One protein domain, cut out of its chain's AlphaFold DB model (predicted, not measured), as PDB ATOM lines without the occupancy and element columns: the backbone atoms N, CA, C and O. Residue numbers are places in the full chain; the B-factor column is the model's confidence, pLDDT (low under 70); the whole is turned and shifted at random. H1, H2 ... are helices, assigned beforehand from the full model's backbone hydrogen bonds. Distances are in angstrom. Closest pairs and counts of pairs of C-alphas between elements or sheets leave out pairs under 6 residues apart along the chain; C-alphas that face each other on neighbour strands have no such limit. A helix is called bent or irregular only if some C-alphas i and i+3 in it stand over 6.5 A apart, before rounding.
ATOM      1  N   ARG A 142      -7.284  44.208 107.340       63.94
ATOM      2  CA  ARG A 142      -8.463  43.789 106.575       63.94
ATOM      3  C   ARG A 142      -9.293  44.994 106.142       63.94
ATOM      4  O   ARG A 142      -9.598  45.104 104.956       63.94
ATOM      5  N   ASP A 143      -9.604  45.892 107.071       56.62
ATOM      6  CA  ASP A 143     -10.418  47.080 106.784       56.62
ATOM      7  C   ASP A 143      -9.617  48.094 105.959       56.62
ATOM      8  O   ASP A 143     -10.133  48.661 105.000       56.62
ATOM      9  N   GLY A 144      -8.305  48.175 106.202       56.47
ATOM     10  CA  GLY A 144      -7.316  48.838 105.355       56.47
ATOM     11  C   GLY A 144      -7.351  48.419 103.897       56.47
ATOM     12  O   GLY A 144      -7.465  49.256 103.000       56.47
ATOM     13  N   ASN A 145      -7.285  47.115 103.641       65.31
ATOM     14  CA  ASN A 145      -7.348  46.595 102.280       65.31
ATOM     15  C   ASN A 145      -8.738  46.791 101.651       65.31
ATOM     16  O   ASN A 145      -8.824  47.065 100.453       65.31
ATOM     17  N   ALA A 146      -9.820  46.683 102.430       68.25
ATOM     18  CA  ALA A 146     -11.177  46.940 101.947       68.25
ATOM     19  C   ALA A 146     -11.367  48.408 101.527       68.25
ATOM     20  O   ALA A 146     -11.903  48.681 100.451       68.25
ATOM     21  N   ALA A 147     -10.858  49.344 102.325       62.75
ATOM     22  CA  ALA A 147     -10.877  50.775 102.055       62.75
ATOM     23  C   ALA A 147     -10.029  51.160 100.834       62.75
ATOM     24  O   ALA A 147     -10.507  51.854  99.933       62.75
ATOM     25  N   LEU A 148      -8.798  50.644 100.756       66.88
ATOM     26  CA  LEU A 148      -7.912  50.805  99.600       66.88
ATOM     27  C   LEU A 148      -8.572  50.315  98.309       66.88
ATOM     28  O   LEU A 148      -8.564  51.012  97.292       66.88
ATOM     29  N   ARG A 149      -9.212  49.144  98.366       78.12
ATOM     30  CA  ARG A 149      -9.988  48.608  97.249       78.12
ATOM     31  C   ARG A 149     -11.144  49.533  96.876       78.12
ATOM     32  O   ARG A 149     -11.307  49.835  95.699       78.12
ATOM     33  N   GLY A 150     -11.914  50.015  97.851       74.94
ATOM     34  CA  GLY A 150     -13.012  50.957  97.618       74.94
ATOM     35  C   GLY A 150     -12.553  52.256  96.945       74.94
ATOM     36  O   GLY A 150     -13.193  52.723  96.000       74.94
ATOM     37  N   ALA A 151     -11.412  52.805  97.369       74.12
ATOM     38  CA  ALA A 151     -10.805  53.983  96.753       74.12
ATOM     39  C   ALA A 151     -10.393  53.721  95.295       74.12
ATOM     40  O   ALA A 151     -10.745  54.507  94.413       74.12
ATOM     41  N   ALA A 152      -9.736  52.589  95.018       79.31
ATOM     42  CA  ALA A 152      -9.375  52.203  93.655       79.31
ATOM     43  C   ALA A 152     -10.602  51.985  92.755       79.31
ATOM     44  O   ALA A 152     -10.616  52.451  91.617       79.31
ATOM     45  N   CYS A 153     -11.664  51.356  93.268       84.19
ATOM     46  CA  CYS A 153     -12.924  51.202  92.541       84.19
ATOM     47  C   CYS A 153     -13.529  52.564  92.161       84.19
ATOM     48  O   CYS A 153     -13.902  52.765  91.004       84.19
ATOM     49  N   ARG A 154     -13.589  53.522  93.100       82.44
ATOM     50  CA  ARG A 154     -14.086  54.883  92.819       82.44
ATOM     51  C   ARG A 154     -13.214  55.616  91.803       82.44
ATOM     52  O   ARG A 154     -13.750  56.265  90.906       82.44
ATOM     53  N   GLN A 155     -11.891  55.488  91.907       83.19
ATOM     54  CA  GLN A 155     -10.966  56.107  90.962       83.19
ATOM     55  C   GLN A 155     -11.153  55.550  89.546       83.19
ATOM     56  O   GLN A 155     -11.257  56.333  88.606       83.19
ATOM     57  N   LEU A 156     -11.296  54.229  89.389       87.31
ATOM     58  CA  LEU A 156     -11.578  53.608  88.089       87.31
ATOM     59  C   LEU A 156     -12.912  54.064  87.499       87.31
ATOM     60  O   LEU A 156     -12.981  54.353  86.307       87.31
ATOM     61  N   VAL A 157     -13.964  54.174  88.317       89.31
ATOM     62  CA  VAL A 157     -15.256  54.717  87.862       89.31
ATOM     63  C   VAL A 157     -15.088  56.148  87.345       89.31
ATOM     64  O   VAL A 157     -15.592  56.462  86.265       89.31
ATOM     65  N   GLY A 158     -14.340  56.993  88.064       87.06
ATOM     66  CA  GLY A 158     -14.026  58.356  87.634       87.06
ATOM     67  C   GLY A 158     -13.252  58.396  86.313       87.06
ATOM     68  O   GLY A 158     -13.668  59.084  85.385       87.06
ATOM     69  N   VAL A 159     -12.195  57.590  86.172       89.94
ATOM     70  CA  VAL A 159     -11.393  57.479  84.936       89.94
ATOM     71  C   VAL A 159     -12.253  57.072  83.745       89.94
ATOM     72  O   VAL A 159     -12.181  57.690  82.683       89.94
ATOM     73  N   ILE A 160     -13.098  56.051  83.913       91.06
ATOM     74  CA  ILE A 160     -13.985  55.585  82.844       91.06
ATOM     75  C   ILE A 160     -14.894  56.725  82.391       91.06
ATOM     76  O   ILE A 160     -15.068  56.940  81.194       91.06
ATOM     77  N   ARG A 161     -15.449  57.488  83.336       91.94
ATOM     78  CA  ARG A 161     -16.344  58.606  83.026       91.94
ATOM     79  C   ARG A 161     -15.649  59.785  82.387       91.94
ATOM     80  O   ARG A 161     -16.180  60.321  81.416       91.94
ATOM     81  N   TRP A 162     -14.461  60.120  82.858       93.56
ATOM     82  CA  TRP A 162     -13.630  61.131  82.231       93.56
ATOM     83  C   TRP A 162     -13.285  60.763  80.784       93.56
ATOM     84  O   TRP A 162     -13.536  61.552  79.874       93.56
ATOM     85  N   ARG A 163     -12.841  59.524  80.525       93.25
ATOM     86  CA  ARG A 163     -12.546  59.052  79.161       93.25
ATOM     87  C   ARG A 163     -13.781  59.043  78.264       93.25
ATOM     88  O   ARG A 163     -13.675  59.436  77.103       93.25
ATOM     89  N   MET A 164     -14.950  58.651  78.782       93.94
ATOM     90  CA  MET A 164     -16.212  58.747  78.037       93.94
ATOM     91  C   MET A 164     -16.507  60.193  77.622       93.94
ATOM     92  O   MET A 164     -16.833  60.431  76.464       93.94
ATOM     93  N   GLY A 165     -16.364  61.154  78.541       92.25
ATOM     94  CA  GLY A 165     -16.552  62.576  78.238       92.25
ATOM     95  C   GLY A 165     -15.530  63.100  77.225       92.25
ATOM     96  O   GLY A 165     -15.892  63.834  76.312       92.25
ATOM     97  N   ARG A 166     -14.270  62.668  77.345       92.81
ATOM     98  CA  ARG A 166     -13.144  63.141  76.527       92.81
ATOM     99  C   ARG A 166     -13.136  62.624  75.092       92.81
ATOM    100  O   ARG A 166     -12.661  63.322  74.196       92.81
ATOM    101  N   THR A 167     -13.575  61.384  74.898       91.00
ATOM    102  CA  THR A 167     -13.470  60.659  73.619       91.00
ATOM    103  C   THR A 167     -14.820  60.408  72.953       91.00
ATOM    104  O   THR A 167     -14.862  60.006  71.796       91.00
ATOM    105  N   GLY A 168     -15.928  60.581  73.680       90.62
ATOM    106  CA  GLY A 168     -17.262  60.176  73.230       90.62
ATOM    107  C   GLY A 168     -17.472  58.656  73.187       90.62
ATOM    108  O   GLY A 168     -18.549  58.193  72.810       90.62
ATOM    109  N   ALA A 169     -16.473  57.858  73.580       92.50
ATOM    110  CA  ALA A 169     -16.574  56.409  73.584       92.50
ATOM    111  C   ALA A 169     -17.601  55.914  74.612       92.50
ATOM    112  O   ALA A 169     -17.829  56.509  75.669       92.50
ATOM    113  N   THR A 170     -18.209  54.763  74.324       90.25
ATOM    114  CA  THR A 170     -19.139  54.133  75.267       90.25
ATOM    115  C   THR A 170     -18.395  53.589  76.486       90.25
ATOM    116  O   THR A 170     -17.233  53.191  76.405       90.25
ATOM    117  N   ARG A 171     -19.099  53.470  77.619       88.56
ATOM    118  CA  ARG A 171     -18.564  52.872  78.856       88.56
ATOM    119  C   ARG A 171     -17.890  51.519  78.610       88.56
ATOM    120  O   ARG A 171     -16.835  51.243  79.165       88.56
ATOM    121  N   ASN A 172     -18.512  50.677  77.784       85.56
ATOM    122  CA  ASN A 172     -18.010  49.337  77.497       85.56
ATOM    123  C   ASN A 172     -16.749  49.375  76.625       85.56
ATOM    124  O   ASN A 172     -15.880  48.532  76.815       85.56
ATOM    125  N   ALA A 173     -16.644  50.334  75.702       87.38
ATOM    126  CA  ALA A 173     -15.446  50.520  74.887       87.38
ATOM    127  C   ALA A 173     -14.263  50.979  75.751       87.38
ATOM    128  O   ALA A 173     -13.203  50.369  75.692       87.38
ATOM    129  N   VAL A 174     -14.478  51.963  76.631       89.00
ATOM    130  CA  VAL A 174     -13.453  52.424  77.585       89.00
ATOM    131  C   VAL A 174     -13.042  51.308  78.549       89.00
ATOM    132  O   VAL A 174     -11.865  51.120  78.830       89.00
ATOM    133  N   TRP A 175     -14.003  50.528  79.046       86.00
ATOM    134  CA  TRP A 175     -13.704  49.381  79.904       86.00
ATOM    135  C   TRP A 175     -12.893  48.303  79.179       86.00
ATOM    136  O   TRP A 175     -11.971  47.731  79.751       86.00
ATOM    137  N   HIS A 176     -13.236  48.019  77.923       84.50
ATOM    138  CA  HIS A 176     -12.510  47.056  77.107       84.50
ATOM    139  C   HIS A 176     -11.078  47.517  76.823       84.50
ATOM    140  O   HIS A 176     -10.167  46.704  76.891       84.50
ATOM    141  N   ASP A 177     -10.885  48.807  76.551       84.69
ATOM    142  CA  ASP A 177      -9.564  49.423  76.398       84.69
ATOM    143  C   ASP A 177      -8.708  49.283  77.670       84.69
ATOM    144  O   ASP A 177      -7.539  48.923  77.600       84.69
ATOM    145  N   LEU A 178      -9.315  49.470  78.847       81.06
ATOM    146  CA  LEU A 178      -8.621  49.367  80.133       81.06
ATOM    147  C   LEU A 178      -8.303  47.926  80.562       81.06
ATOM    148  O   LEU A 178      -7.262  47.678  81.161       81.06
ATOM    149  N   MET A 179      -9.217  46.984  80.320       76.38
ATOM    150  CA  MET A 179      -9.182  45.653  80.948       76.38
ATOM    151  C   MET A 179      -8.957  44.509  79.951       76.38
ATOM    152  O   MET A 179      -8.852  43.351  80.356       76.38
ATOM    153  N   GLY A 180      -8.976  44.791  78.645       66.31
ATOM    154  CA  GLY A 180      -8.792  43.822  77.557       66.31
ATOM    155  C   GLY A 180      -9.875  42.739  77.433       66.31
ATOM    156  O   GLY A 180      -9.862  41.965  76.480       66.31
ATOM    157  N   THR A 181     -10.820  42.636  78.377       66.62
ATOM    158  CA  THR A 181     -11.856  41.590  78.392       66.62
ATOM    159  C   THR A 181     -13.199  42.089  78.942       66.62
ATOM    160  O   THR A 181     -13.278  42.997  79.768       66.62
ATOM    161  N   ARG A 182     -14.303  41.446  78.528       62.34
ATOM    162  CA  ARG A 182     -15.662  41.723  79.049       62.34
ATOM    163  C   ARG A 182     -15.956  41.078  80.414       62.34
ATOM    164  O   ARG A 182     -17.033  41.306  80.962       62.34
ATOM    165  N   ARG A 183     -15.040  40.268  80.963       57.62
ATOM    166  CA  ARG A 183     -15.325  39.324  82.064       57.62
ATOM    167  C   ARG A 183     -15.650  39.966  83.423       57.62
ATOM    168  O   ARG A 183     -16.042  39.251  84.335       57.62
ATOM    169  N   GLU A 184     -15.588  41.287  83.558       69.25
ATOM    170  CA  GLU A 184     -15.749  41.984  84.846       69.25
ATOM    171  C   GLU A 184     -16.754  43.163  84.798       69.25
ATOM    172  O   GLU A 184     -16.828  43.964  85.727       69.25
ATOM    173  N   ILE A 185     -17.608  43.245  83.764       69.94
ATOM    174  CA  ILE A 185     -18.646  44.299  83.639       69.94
ATOM    175  C   ILE A 185     -19.621  44.317  84.835       69.94
ATOM    176  O   ILE A 185     -20.085  45.379  85.253       69.94
ATOM    177  N   ALA A 186     -19.918  43.154  85.424       71.69
ATOM    178  CA  ALA A 186     -20.748  43.067  86.626       71.69
ATOM    179  C   ALA A 186     -20.100  43.758  87.843       71.69
ATOM    180  O   ALA A 186     -20.808  44.337  88.670       71.69
ATOM    181  N   SER A 187     -18.766  43.743  87.937       79.19
ATOM    182  CA  SER A 187     -18.010  44.464  88.966       79.19
ATOM    183  C   SER A 187     -18.095  45.971  88.743       79.19
ATOM    184  O   SER A 187     -18.416  46.698  89.678       79.19
ATOM    185  N   LEU A 188     -17.951  46.431  87.495       80.88
ATOM    186  CA  LEU A 188     -18.096  47.848  87.147       80.88
ATOM    187  C   LEU A 188     -19.477  48.408  87.526       80.88
ATOM    188  O   LEU A 188     -19.569  49.480  88.119       80.88
ATOM    189  N   ASN A 189     -20.558  47.675  87.234       82.44
ATOM    190  CA  ASN A 189     -21.915  48.094  87.613       82.44
ATOM    191  C   ASN A 189     -22.076  48.248  89.135       82.44
ATOM    192  O   ASN A 189     -22.792  49.136  89.598       82.44
ATOM    193  N   ARG A 190     -21.425  47.379  89.913       83.62
ATOM    194  CA  ARG A 190     -21.449  47.427  91.377       83.62
ATOM    195  C   ARG A 190     -20.676  48.631  91.903       83.62
ATOM    196  O   ARG A 190     -21.237  49.413  92.660       83.62
ATOM    197  N   TRP A 191     -19.449  48.830  91.429       85.69
ATOM    198  CA  TRP A 191     -18.614  49.966  91.824       85.69
ATOM    199  C   TRP A 191     -19.258  51.300  91.467       85.69
ATOM    200  O   TRP A 191     -19.193  52.252  92.235       85.69
ATOM    201  N   GLN A 192     -19.949  51.362  90.327       84.75
ATOM    202  CA  GLN A 192     -20.711  52.540  89.941       84.75
ATOM    203  C   GLN A 192     -21.834  52.848  90.942       84.75
ATOM    204  O   GLN A 192     -22.020  54.007  91.298       84.75
ATOM    205  N   LYS A 193     -22.569  51.834  91.420       82.69
ATOM    206  CA  LYS A 193     -23.576  52.023  92.478       82.69
ATOM    207  C   LYS A 193     -22.934  52.494  93.784       82.69
ATOM    208  O   LYS A 193     -23.422  53.446  94.381       82.69
ATOM    209  N   GLU A 194     -21.821  51.882  94.187       77.06
ATOM    210  CA  GLU A 194     -21.060  52.253  95.394       77.06
ATOM    211  C   GLU A 194     -20.481  53.678  95.329       77.06
ATOM    212  O   GLU A 194     -20.271  54.316  96.359       77.06
ATOM    213  N   ALA A 195     -20.243  54.193  94.122       71.56
ATOM    214  CA  ALA A 195     -19.767  55.549  93.865       71.56
ATOM    215  C   ALA A 195     -20.891  56.603  93.743       71.56
ATOM    216  O   ALA A 195     -20.611  57.737  93.362       71.56
ATOM    217  N   GLY A 196     -22.148  56.253  94.039       71.38
ATOM    218  CA  GLY A 196     -23.290  57.179  93.974       71.38
ATOM    219  C   GLY A 196     -24.111  57.108  92.681       71.38
ATOM    220  O   GLY A 196     -25.036  57.892  92.489       71.38
ATOM    221  N   GLY A 197     -23.831  56.147  91.795       77.31
ATOM    222  CA  GLY A 197     -24.619  55.900  90.585       77.31
ATOM    223  C   GLY A 197     -24.378  56.906  89.454       77.31
ATOM    224  O   GLY A 197     -23.411  57.657  89.453       77.31
ATOM    225  N   THR A 198     -25.254  56.896  88.442       70.31
ATOM    226  CA  THR A 198     -25.150  57.770  87.253       70.31
ATOM    227  C   THR A 198     -25.408  59.251  87.532       70.31
ATOM    228  O   THR A 198     -25.037  60.084  86.713       70.31
ATOM    229  N   GLY A 199     -26.077  59.573  88.641       68.31
ATOM    230  CA  GLY A 199     -26.365  60.947  89.064       68.31
ATOM    231  C   GLY A 199     -25.482  61.438  90.212       68.31
ATOM    232  O   GLY A 199     -25.711  62.533  90.708       68.31
ATOM    233  N   GLY A 200     -24.521  60.629  90.669       76.44
ATOM    234  CA  GLY A 200     -23.617  61.011  91.752       76.44
ATOM    235  C   GLY A 200     -22.600  62.065  91.309       76.44
ATOM    236  O   GLY A 200     -22.184  62.072  90.152       76.44
ATOM    237  N   GLU A 201     -22.165  62.896  92.254       80.81
ATOM    238  CA  GLU A 201     -21.221  64.011  92.056       80.81
ATOM    239  C   GLU A 201     -19.944  63.581  91.314       80.81
ATOM    240  O   GLU A 201     -19.612  64.133  90.272       80.81
ATOM    241  N   LEU A 202     -19.305  62.484  91.737       80.00
ATOM    242  CA  LEU A 202     -18.137  61.925  91.041       80.00
ATOM    243  C   LEU A 202     -18.429  61.606  89.561       80.00
ATOM    244  O   LEU A 202     -17.579  61.780  88.690       80.00
ATOM    245  N   TYR A 203     -19.624  61.100  89.263       82.50
ATOM    246  CA  TYR A 203     -19.998  60.645  87.924       82.50
ATOM    247  C   TYR A 203     -20.275  61.810  86.969       82.50
ATOM    248  O   TYR A 203     -19.972  61.705  85.772       82.50
ATOM    249  N   THR A 204     -20.865  62.891  87.487       84.69
ATOM    250  CA  THR A 204     -21.170  64.118  86.746       84.69
ATOM    251  C   THR A 204     -19.919  64.968  86.559       84.69
ATOM    252  O   THR A 204     -19.618  65.348  85.427       84.69
ATOM    253  N   GLU A 205     -19.137  65.180  87.619       88.12
ATOM    254  CA  GLU A 205     -17.896  65.958  87.579       88.12
ATOM    255  C   GLU A 205     -16.852  65.327  86.663       88.12
ATOM    256  O   GLU A 205     -16.286  66.011  85.811       88.12
ATOM    257  N   ALA A 206     -16.631  64.012  86.770       86.56
ATOM    258  CA  ALA A 206     -15.646  63.336  85.932       86.56
ATOM    259  C   ALA A 206     -15.997  63.410  84.452       86.56
ATOM    260  O   ALA A 206     -15.124  63.645  83.616       86.56
ATOM    261  N   PHE A 207     -17.278  63.251  84.118       90.81
ATOM    262  CA  PHE A 207     -17.728  63.353  82.739       90.81
ATOM    263  C   PHE A 207     -17.582  64.780  82.194       90.81
ATOM    264  O   PHE A 207     -17.032  64.950  81.106       90.81
ATOM    265  N   ALA A 208     -18.009  65.791  82.957       89.88
ATOM    266  CA  ALA A 208     -17.889  67.196  82.571       89.88
ATOM    267  C   ALA A 208     -16.421  67.620  82.398       89.88
ATOM    268  O   ALA A 208     -16.068  68.242  81.398       89.88
ATOM    269  N   ALA A 209     -15.540  67.210  83.315       84.56
ATOM    270  CA  ALA A 209     -14.106  67.466  83.211       84.56
ATOM    271  C   ALA A 209     -13.478  66.776  81.986       84.56
ATOM    272  O   ALA A 209     -12.592  67.338  81.342       84.56
ATOM    273  N   GLY A 210     -13.976  65.587  81.624       90.94
ATOM    274  CA  GLY A 210     -13.604  64.892  80.392       90.94
ATOM    275  C   GLY A 210     -13.994  65.671  79.139       90.94
ATOM    276  O   GLY A 210     -13.162  65.855  78.254       90.94
ATOM    277  N   GLN A 211     -15.230  66.178  79.085       93.69
ATOM    278  CA  GLN A 211     -15.708  67.016  77.976       93.69
ATOM    279  C   GLN A 211     -14.902  68.311  77.842       93.69
ATOM    280  O   GLN A 211     -14.567  68.716  76.731       93.69
ATOM    281  N   ALA A 212     -14.553  68.928  78.970       89.25
ATOM    282  CA  ALA A 212     -13.720  70.124  79.016       89.25
ATOM    283  C   ALA A 212     -12.229  69.846  78.730       89.25
ATOM    284  O   ALA A 212     -11.441  70.782  78.637       89.25
ATOM    285  N   GLY A 213     -11.823  68.579  78.588       86.56
ATOM    286  CA  GLY A 213     -10.439  68.212  78.292       86.56
ATOM    287  C   GLY A 213      -9.461  68.499  79.430       86.56
ATOM    288  O   GLY A 213      -8.270  68.660  79.177       86.56
ATOM    289  N   VAL A 214      -9.943  68.570  80.673       81.94
ATOM    290  CA  VAL A 214      -9.100  68.868  81.836       81.94
ATOM    291  C   VAL A 214      -8.181  67.677  82.102       81.94
ATOM    292  O   VAL A 214      -8.661  66.568  82.338       81.94
ATOM    293  N   MET A 215      -6.870  67.915  82.058       75.69
ATOM    294  CA  MET A 215      -5.839  66.889  82.274       75.69
ATOM    295  C   MET A 215      -5.281  66.896  83.703       75.69
ATOM    296  O   MET A 215      -4.786  65.876  84.166       75.69
ATOM    297  N   ASP A 216      -5.395  68.016  84.422       77.38
ATOM    298  CA  ASP A 216      -4.917  68.141  85.804       77.38
ATOM    299  C   ASP A 216      -5.977  67.700  86.826       77.38
ATOM    300  O   ASP A 216      -6.451  68.474  87.659       77.38
ATOM    301  N   ILE A 217      -6.430  66.451  86.707       73.06
ATOM    302  CA  ILE A 217      -7.426  65.865  87.609       73.06
ATOM    303  C   ILE A 217      -7.129  64.386  87.884       73.06
ATOM    304  O   ILE A 217      -6.571  63.696  87.030       73.06
ATOM    305  N   PRO A 218      -7.578  63.832  89.029       72.12
ATOM    306  CA  PRO A 218      -7.251  62.459  89.439       72.12
ATOM    307  C   PRO A 218      -7.701  61.343  88.477       72.12
ATOM    308  O   PRO A 218      -7.282  60.192  88.626       72.12
ATOM    309  N   TRP A 219      -8.586  61.662  87.528       84.25
ATOM    310  CA  TRP A 219      -9.193  60.727  86.577       84.25
ATOM    311  C   TRP A 219      -8.544  60.748  85.185       84.25
ATOM    312  O   TRP A 219      -8.772  59.831  84.395       84.25
ATOM    313  N   ALA A 220      -7.730  61.762  84.884       79.12
ATOM    314  CA  ALA A 220      -6.992  61.880  83.630       79.12
ATOM    315  C   ALA A 220      -5.689  61.064  83.716       79.12
ATOM    316  O   ALA A 220      -4.602  61.604  83.893       79.12
ATOM    317  N   LYS A 221      -5.827  59.733  83.675       80.69
ATOM    318  CA  LYS A 221      -4.740  58.763  83.885       80.69
ATOM    319  C   LYS A 221      -4.475  57.908  82.647       80.69
ATOM    320  O   LYS A 221      -5.433  57.483  81.982       80.69
ATOM    321  N   SER A 222      -3.204  57.618  82.365       79.31
ATOM    322  CA  SER A 222      -2.785  56.666  81.325       79.31
ATOM    323  C   SER A 222      -3.094  55.217  81.725       79.31
ATOM    324  O   SER A 222      -3.437  54.934  82.872       79.31
ATOM    325  N   ASN A 223      -3.003  54.277  80.779       77.81
ATOM    326  CA  ASN A 223      -3.169  52.855  81.099       77.81
ATOM    327  C   ASN A 223      -2.039  52.349  82.006       77.81
ATOM    328  O   ASN A 223      -2.321  51.577  82.922       77.81
ATOM    329  N   GLU A 224      -0.798  52.813  81.807       74.38
ATOM    330  CA  GLU A 224       0.334  52.430  82.660       74.38
ATOM    331  C   GLU A 224       0.117  52.872  84.114       74.38
ATOM    332  O   GLU A 224       0.306  52.081  85.038       74.38
ATOM    333  N   GLU A 225      -0.368  54.099  84.330       71.88
ATOM    334  CA  GLU A 225      -0.639  54.618  85.677       71.88
ATOM    335  C   GLU A 225      -1.755  53.850  86.408       71.88
ATOM    336  O   GLU A 225      -1.838  53.867  87.639       71.88
ATOM    337  N   LEU A 226      -2.632  53.170  85.663       78.62
ATOM    338  CA  LEU A 226      -3.791  52.468  86.212       78.62
ATOM    339  C   LEU A 226      -3.509  51.011  86.573       78.62
ATOM    340  O   LEU A 226      -4.327  50.421  87.277       78.62
ATOM    341  N   VAL A 227      -2.374  50.431  86.171       76.38
ATOM    342  CA  VAL A 227      -2.065  49.003  86.388       76.38
ATOM    343  C   VAL A 227      -2.220  48.603  87.860       76.38
ATOM    344  O   VAL A 227      -2.917  47.636  88.184       76.38
ATOM    345  N   HIS A 228      -1.640  49.380  88.777       68.81
ATOM    346  CA  HIS A 228      -1.728  49.101  90.213       68.81
ATOM    347  C   HIS A 228      -3.129  49.343  90.788       68.81
ATOM    348  O   HIS A 228      -3.578  48.588  91.649       68.81
ATOM    349  N   ILE A 229      -3.847  50.350  90.284       76.69
ATOM    350  CA  ILE A 229      -5.218  50.670  90.706       76.69
ATOM    351  C   ILE A 229      -6.175  49.550  90.273       76.69
ATOM    352  O   ILE A 229      -7.013  49.111  91.060       76.69
ATOM    353  N   ILE A 230      -6.013  49.034  89.053       81.75
ATOM    354  CA  ILE A 230      -6.772  47.899  88.521       81.75
ATOM    355  C   ILE A 230      -6.527  46.649  89.369       81.75
ATOM    356  O   ILE A 230      -7.485  46.022  89.824       81.75
ATOM    357  N   ALA A 231      -5.264  46.310  89.651       76.75
ATOM    358  CA  ALA A 231      -4.930  45.156  90.489       76.75
ATOM    359  C   ALA A 231      -5.577  45.251  91.886       76.75
ATOM    360  O   ALA A 231      -6.198  44.290  92.358       76.75
ATOM    361  N   LEU A 232      -5.510  46.437  92.503       75.44
ATOM    362  CA  LEU A 232      -6.096  46.717  93.813       75.44
ATOM    363  C   LEU A 232      -7.629  46.599  93.801       75.44
ATOM    364  O   LEU A 232      -8.199  45.934  94.667       75.44
ATOM    365  N   ALA A 233      -8.305  47.179  92.801       80.19
ATOM    366  CA  ALA A 233      -9.765  47.132  92.662       80.19
ATOM    367  C   ALA A 233     -10.291  45.702  92.455       80.19
ATOM    368  O   ALA A 233     -11.310  45.291  93.033       80.19
ATOM    369  N   LEU A 234      -9.558  44.901  91.679       79.56
ATOM    370  CA  LEU A 234      -9.871  43.491  91.461       79.56
ATOM    371  C   LEU A 234      -9.590  42.614  92.684       79.56
ATOM    372  O   LEU A 234     -10.036  41.467  92.716       79.56
ATOM    373  N   GLY A 235      -8.904  43.136  93.703       69.12
ATOM    374  CA  GLY A 235      -8.479  42.349  94.856       69.12
ATOM    375  C   GLY A 235      -7.493  41.246  94.469       69.12
ATOM    376  O   GLY A 235      -7.397  40.246  95.177       69.12
TER     377      GLY A 235
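Overview. This is residues 142 to 235 of the 243 residues of an uncharacterized protein of Mycoplana dimorpha (UniProt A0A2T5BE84). One long helix, H1, runs through the domain, and four shorter helices pack round it in mostly crossed packing, each touching H1 alone. The 94 printed residues hold H1 to H5 in chain order, with no named strand: all helix. The whole is compact, radius of gyration of the C-alphas 12.4 A, spanning 38 by 27 by 23 A.

Along the chain. H1, residues 142 to 167, 37.4 A long, begins at C-alpha 142 (-8.463, 43.789, 106.575). H2 is residues 171 to 179, H3 185 to 194, H4 201 to 211. H5, residues 223 to 234, ends at C-alpha 234 (-9.871, 43.491, 91.461); it is irregular, with C-alphas 225 and 228 7.2 A apart.

Arrangement. The hub H1 touches H2 at a steep 58 degrees, closest C-alphas Ile 160 and Val 174, 6.2 A. H3 is about perpendicular, 76 degrees, Cys 153 to Trp 191, 5.9 A. H4 runs the same way at 36 degrees, only just steep, Trp 162 to Gly 210, 4.2 A. H5 runs opposite ways at 43 degrees, Arg 149 to Ala 233, 4.8 A. Every O i to N i+4 pair is within hydrogen-bond range in H1, H2 and H3; H4 has 6 of 7, H5 6 of 8.

Size, cuts and confidence. The printed part has no cut; the link H4 to H5 is long. Residues 142 to 148, 180 to 185, 199, 228 and 235 have pLDDT under 70.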